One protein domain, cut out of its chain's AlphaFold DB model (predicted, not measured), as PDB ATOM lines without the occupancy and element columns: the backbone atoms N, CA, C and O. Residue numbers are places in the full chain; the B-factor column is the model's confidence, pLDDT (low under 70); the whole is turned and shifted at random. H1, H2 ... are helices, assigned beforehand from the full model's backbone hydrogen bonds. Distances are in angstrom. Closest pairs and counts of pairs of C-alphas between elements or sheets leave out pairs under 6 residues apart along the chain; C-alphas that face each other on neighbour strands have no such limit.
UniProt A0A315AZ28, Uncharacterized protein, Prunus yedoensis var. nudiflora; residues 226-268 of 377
ATOM      1  N   GLU A 226     -25.219 -24.190 -23.376       87.31
ATOM      2  CA  GLU A 226     -24.928 -25.538 -23.879       87.31
ATOM      3  C   GLU A 226     -24.526 -26.487 -22.731       87.31
ATOM      4  O   GLU A 226     -23.957 -26.030 -21.733       87.31
ATOM      5  N   PRO A 227     -24.794 -27.803 -22.849       92.00
ATOM      6  CA  PRO A 227     -24.364 -28.782 -21.857       92.00
ATOM      7  C   PRO A 227     -22.839 -28.952 -21.861       92.00
ATOM      8  O   PRO A 227     -22.203 -29.004 -22.917       92.00
ATOM      9  N   ILE A 228     -22.263 -29.113 -20.670       91.31
ATOM     10  CA  ILE A 228     -20.829 -29.306 -20.452       91.31
ATOM     11  C   ILE A 228     -20.442 -30.707 -20.944       91.31
ATOM     12  O   ILE A 228     -20.945 -31.706 -20.437       91.31
ATOM     13  N   GLN A 229     -19.558 -30.779 -21.941       91.56
ATOM     14  CA  GLN A 229     -19.082 -32.041 -22.520       91.56
ATOM     15  C   GLN A 229     -17.847 -32.573 -21.783       91.56
ATOM     16  O   GLN A 229     -16.989 -31.786 -21.379       91.56
ATOM     17  N   GLY A 230     -17.729 -33.901 -21.666       90.56
ATOM     18  CA  GLY A 230     -16.549 -34.569 -21.095       90.56
ATOM     19  C   GLY A 230     -16.297 -34.185 -19.638       90.56
ATOM     20  O   GLY A 230     -15.157 -33.943 -19.234       90.56
ATOM     21  N   VAL A 231     -17.375 -34.037 -18.869       92.12
ATOM     22  CA  VAL A 231     -17.314 -33.609 -17.471       92.12
ATOM     23  C   VAL A 231     -16.938 -34.765 -16.548       92.12
ATOM     24  O   VAL A 231     -16.314 -34.552 -15.515       92.12
ATOM     25  N   GLU A 232     -17.252 -35.989 -16.961       90.00
ATOM     26  CA  GLU A 232     -17.015 -37.243 -16.252       90.00
ATOM     27  C   GLU A 232     -15.526 -37.456 -15.962       90.00
ATOM     28  O   GLU A 232     -15.165 -38.019 -14.929       90.00
ATOM     29  N   ASP A 233     -14.660 -36.942 -16.837       92.06
ATOM     30  CA  ASP A 233     -13.211 -37.031 -16.699       92.06
ATOM     31  C   ASP A 233     -12.604 -35.933 -15.818       92.06
ATOM     32  O   ASP A 233     -11.449 -36.060 -15.402       92.06
ATOM     33  N   GLN A 234     -13.365 -34.887 -15.491       91.06
ATOM     34  CA  GLN A 234     -12.868 -33.733 -14.747       91.06
ATOM     35  C   GLN A 234     -12.756 -34.030 -13.251       91.06
ATOM     36  O   GLN A 234     -13.700 -34.507 -12.619       91.06
ATOM     37  N   ASP A 235     -11.622 -33.653 -12.659       92.50
ATOM     38  CA  ASP A 235     -11.335 -33.895 -11.238       92.50
ATOM     39  C   ASP A 235     -12.409 -33.298 -10.314       92.50
ATOM     40  O   ASP A 235     -12.834 -33.938  -9.352       92.50
ATOM     41  N   TRP A 236     -12.914 -32.100 -10.635       92.06
ATOM     42  CA  TRP A 236     -13.948 -31.433  -9.835       92.06
ATOM     43  C   TRP A 236     -15.284 -32.185  -9.834       92.06
ATOM     44  O   TRP A 236     -16.010 -32.140  -8.844       92.06
ATOM     45  N   PHE A 237     -15.618 -32.877 -10.925       94.12
ATOM     46  CA  PHE A 237     -16.865 -33.630 -11.043       94.12
ATOM     47  C   PHE A 237     -16.743 -35.007 -10.388       94.12
ATOM     48  O   PHE A 237     -17.661 -35.450  -9.700       94.12
ATOM     49  N   LYS A 238     -15.576 -35.651 -10.534       94.25
ATOM     50  CA  LYS A 238     -15.231 -36.897  -9.835       94.25
ATOM     51  C   LYS A 238     -15.279 -36.728  -8.317       94.25
ATOM     52  O   LYS A 238     -15.807 -37.594  -7.628       94.25
ATOM     53  N   GLY A 239     -14.771 -35.603  -7.811       93.19
ATOM     54  CA  GLY A 239     -14.796 -35.270  -6.383       93.19
ATOM     55  C   GLY A 239     -16.173 -34.865  -5.842       93.19
ATOM     56  O   GLY A 239     -16.335 -34.722  -4.632       93.19
ATOM     57  N   LEU A 240     -17.172 -34.668  -6.706       93.00
ATOM     58  CA  LEU A 240     -18.507 -34.248  -6.301       93.00
ATOM     59  C   LEU A 240     -19.340 -35.450  -5.825       93.00
ATOM     60  O   LEU A 240     -19.322 -36.516  -6.441       93.00
ATOM     61  N   SER A 241     -20.121 -35.285  -4.754       92.75
ATOM     62  CA  SER A 241     -21.016 -36.349  -4.285       92.75
ATOM     63  C   SER A 241     -22.221 -36.539  -5.208       92.75
ATOM     64  O   SER A 241     -22.682 -35.599  -5.866       92.75
ATOM     65  N   ASP A 242     -22.791 -37.743  -5.218       91.50
ATOM     66  CA  ASP A 242     -23.901 -38.079  -6.120       91.50
ATOM     67  C   ASP A 242     -25.146 -37.227  -5.860       91.50
ATOM     68  O   ASP A 242     -25.852 -36.846  -6.792       91.50
ATOM     69  N   ARG A 243     -25.349 -36.803  -4.605       91.00
ATOM     70  CA  ARG A 243     -26.416 -35.863  -4.238       91.00
ATOM     71  C   ARG A 243     -26.325 -34.553  -5.019       91.00
ATOM     72  O   ARG A 243     -27.353 -34.008  -5.403       91.00
ATOM     73  N   TRP A 244     -25.118 -34.038  -5.240       90.75
ATOM     74  CA  TRP A 244     -24.920 -32.807  -6.001       90.75
ATOM     75  C   TRP A 244     -25.031 -33.040  -7.504       90.75
ATOM     76  O   TRP A 244     -25.640 -32.212  -8.180       90.75
ATOM     77  N   LYS A 245     -24.514 -34.165  -8.016       92.25
ATOM     78  CA  LYS A 245     -24.566 -34.505  -9.449       92.25
ATOM     79  C   LYS A 245     -25.997 -34.499  -9.988       92.25
ATOM     80  O   LYS A 245     -26.237 -33.903 -11.034       92.25
ATOM     81  N   VAL A 246     -26.959 -35.021  -9.221       92.25
ATOM     82  CA  VAL A 246     -28.391 -35.013  -9.586       92.25
ATOM     83  C   VAL A 246     -28.905 -33.609  -9.932       92.25
ATOM     84  O   VAL A 246     -29.706 -33.458 -10.848       92.25
ATOM     85  N   TYR A 247     -28.450 -32.558  -9.245       90.88
ATOM     86  CA  TYR A 247     -28.925 -31.191  -9.506       90.88
ATOM     87  C   TYR A 247     -28.321 -30.552 -10.765       90.88
ATOM     88  O   TYR A 247     -28.865 -29.554 -11.259       90.88
ATOM     89  N   LEU A 248     -27.215 -31.108 -11.270       93.19
ATOM     90  CA  LEU A 248     -26.496 -30.619 -12.447       93.19
ATOM     91  C   LEU A 248     -27.021 -31.235 -13.745       93.19
ATOM     92  O   LEU A 248     -26.895 -30.611 -14.803       93.19
ATOM     93  N   CYS A 249     -27.610 -32.427 -13.653       93.12
ATOM     94  CA  CYS A 249     -28.140 -33.158 -14.790       93.12
ATOM     95  C   CYS A 249     -29.552 -32.672 -15.159       93.12
ATOM     96  O   CYS A 249     -30.444 -32.557 -14.307       93.12
ATOM     97  N   ARG A 250     -29.748 -32.327 -16.438       93.44
ATOM     98  CA  ARG A 250     -31.034 -31.869 -16.982       93.44
ATOM     99  C   ARG A 250     -31.342 -32.511 -18.325       93.44
ATOM    100  O   ARG A 250     -30.445 -32.732 -19.145       93.44
ATOM    101  N   ASN A 251     -32.631 -32.719 -18.569       90.88
ATOM    102  CA  ASN A 251     -33.144 -33.116 -19.875       90.88
ATOM    103  C   ASN A 251     -33.264 -31.913 -20.838       90.88
ATOM    104  O   ASN A 251     -32.967 -30.771 -20.473       90.88
ATOM    105  N   SER A 252     -33.718 -32.158 -22.070       86.31
ATOM    106  CA  SER A 252     -33.921 -31.129 -23.105       86.31
ATOM    107  C   SER A 252     -34.920 -30.035 -22.721       86.31
ATOM    108  O   SER A 252     -34.821 -28.917 -23.219       86.31
ATOM    109  N   GLU A 253     -35.853 -30.313 -21.809       87.31
ATOM    110  CA  GLU A 253     -36.833 -29.339 -21.314       87.31
ATOM    111  C   GLU A 253     -36.332 -28.562 -20.080       87.31
ATOM    112  O   GLU A 253     -37.090 -27.799 -19.474       87.31
ATOM    113  N   GLY A 254     -35.078 -28.766 -19.660       85.50
ATOM    114  CA  GLY A 254     -34.481 -28.107 -18.495       85.50
ATOM    115  C   GLY A 254     -34.966 -28.644 -17.142       85.50
ATOM    116  O   GLY A 254     -34.741 -28.021 -16.094       85.50
ATOM    117  N   ARG A 255     -35.633 -29.803 -17.120       89.75
ATOM    118  CA  ARG A 255     -36.067 -30.476 -15.886       89.75
ATOM    119  C   ARG A 255     -34.923 -31.294 -15.298       89.75
ATOM    120  O   ARG A 255     -34.029 -31.704 -16.025       89.75
ATOM    121  N   ILE A 256     -34.942 -31.480 -13.975       90.75
ATOM    122  CA  ILE A 256     -33.980 -32.347 -13.275       90.75
ATOM    123  C   ILE A 256     -34.159 -33.768 -13.793       90.75
ATOM    124  O   ILE A 256     -35.276 -34.282 -13.766       90.75
ATOM    125  N   ASP A 257     -33.063 -34.358 -14.248       92.94
ATOM    126  CA  ASP A 257     -33.027 -35.704 -14.800       92.94
ATOM    127  C   ASP A 257     -31.657 -36.318 -14.482       92.94
ATOM    128  O   ASP A 257     -30.670 -35.827 -15.028       92.94
ATOM    129  N   PRO A 258     -31.563 -37.325 -13.591       90.00
ATOM    130  CA  PRO A 258     -30.296 -37.969 -13.235       90.00
ATOM    131  C   PRO A 258     -29.541 -38.559 -14.430       90.00
ATOM    132  O   PRO A 258     -28.313 -38.544 -14.420       90.00
ATOM    133  N   ASP A 259     -30.269 -39.014 -15.454       89.44
ATOM    134  CA  ASP A 259     -29.713 -39.601 -16.680       89.44
ATOM    135  C   ASP A 259     -29.497 -38.541 -17.780       89.44
ATOM    136  O   ASP A 259     -29.052 -38.835 -18.893       89.44
ATOM    137  N   GLY A 260     -29.826 -37.282 -17.477       91.56
ATOM    138  CA  GLY A 260     -29.670 -36.144 -18.368       91.56
ATOM    139  C   GLY A 260     -28.218 -35.688 -18.528       91.56
ATOM    140  O   GLY A 260     -27.305 -36.095 -17.812       91.56
ATOM    141  N   LYS A 261     -28.003 -34.756 -19.461       93.62
ATOM    142  CA  LYS A 261     -26.685 -34.126 -19.659       93.62
ATOM    143  C   LYS A 261     -26.372 -33.173 -18.509       93.62
ATOM    144  O   LYS A 261     -27.287 -32.633 -17.896       93.62
ATOM    145  N   VAL A 262     -25.094 -32.899 -18.261       93.88
ATOM    146  CA  VAL A 262     -24.657 -31.932 -17.242       93.88
ATOM    147  C   VAL A 262     -24.672 -30.512 -17.809       93.88
ATOM    148  O   VAL A 262     -24.044 -30.237 -18.827       93.88
ATOM    149  N   TRP A 263     -25.368 -29.588 -17.144       92.62
ATOM    150  CA  TRP A 263     -25.543 -28.202 -17.620       92.62
ATOM    151  C   TRP A 263     -24.893 -27.141 -16.735       92.62
ATOM    152  O   TRP A 263     -24.892 -25.962 -17.081       92.62
ATOM    153  N   ALA A 264     -24.370 -27.529 -15.574       91.81
ATOM    154  CA  ALA A 264     -23.831 -26.590 -14.604       91.81
ATOM    155  C   ALA A 264     -22.664 -27.194 -13.825       91.81
ATOM    156  O   ALA A 264     -22.597 -28.403 -13.615       91.81
ATOM    157  N   ALA A 265     -21.783 -26.319 -13.348       92.56
ATOM    158  CA  ALA A 265     -20.773 -26.639 -12.351       92.56
ATOM    159  C   ALA A 265     -21.110 -25.875 -11.057       92.56
ATOM    160  O   ALA A 265     -21.349 -24.661 -11.124       92.56
ATOM    161  N   PRO A 266     -21.152 -26.539  -9.885       92.31
ATOM    162  CA  PRO A 266     -21.268 -25.851  -8.609       92.31
ATOM    163  C   PRO A 266     -20.121 -24.857  -8.457       92.31
ATOM    164  O   PRO A 266     -18.959 -25.206  -8.642       92.31
ATOM    165  N   TYR A 267     -20.455 -23.613  -8.127       90.12
ATOM    166  CA  TYR A 267     -19.460 -22.573  -7.893       90.12
ATOM    167  C   TYR A 267     -19.347 -22.256  -6.407       90.12
ATOM    168  O   TYR A 267     -18.330 -22.517  -5.775       90.12
ATOM    169  N   ARG A 268     -20.426 -21.710  -5.842       88.31
ATOM    170  CA  ARG A 268     -20.581 -21.410  -4.418       88.31
ATOM    171  C   ARG A 268     -22.022 -21.684  -4.022       88.31
ATOM    172  O   ARG A 268     -22.923 -21.555  -4.855       88.31
TER     173      ARG A 268
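What this domain is: This is residues 226 to 268 of the 377 residues of an uncharacterized protein of Prunus yedoensis var. nudiflora (UniProt A0A315AZ28). Little regular structure is here: the printed part is mostly a loop-built chain that runs from residue 226 to H1 at one end, folds back through H2, turns near Glu 253 at the other end, and returns to Arg 268. It prints 43 residues with two short named helices, H1 then H2, and no named strand; the class is all helix, with 11 residues in named elements. The whole is compact, with a radius of gyration of the C-alphas of 9.7 A and spans of 28 by 20 by 20 A.

How they stand to each other: Look first at H1, residues 235 to 238, then along a tight link of three residues to H2, residues 242 to 248. They are close but not clearly touching: their closest C-alphas, Phe 237 and Lys 245, are 7.9 A apart. H1 is too short for an O i to N i+4 pair, and its one O i to N i+3 pair is within hydrogen-bond range; in H2, 1 of 3 O i to N i+4 pairs and 3 of 4 O i to N i+3 pairs are.

Where its parts are: Find C-alpha 235 at (-11.335, -33.895, -11.238), where H1 begins; it runs 5.1 A to C-alpha 238. H2 runs 10.1 A, ending at C-alpha 248 at (-26.496, -30.619, -12.447).

The domain as a whole: The two farthest C-alphas, Asp 235 and Glu 253, are 27.8 A apart. Residues 249 to 268 hold no named element. The printed part has no cut, and no printed residue is under 70 in pLDDT.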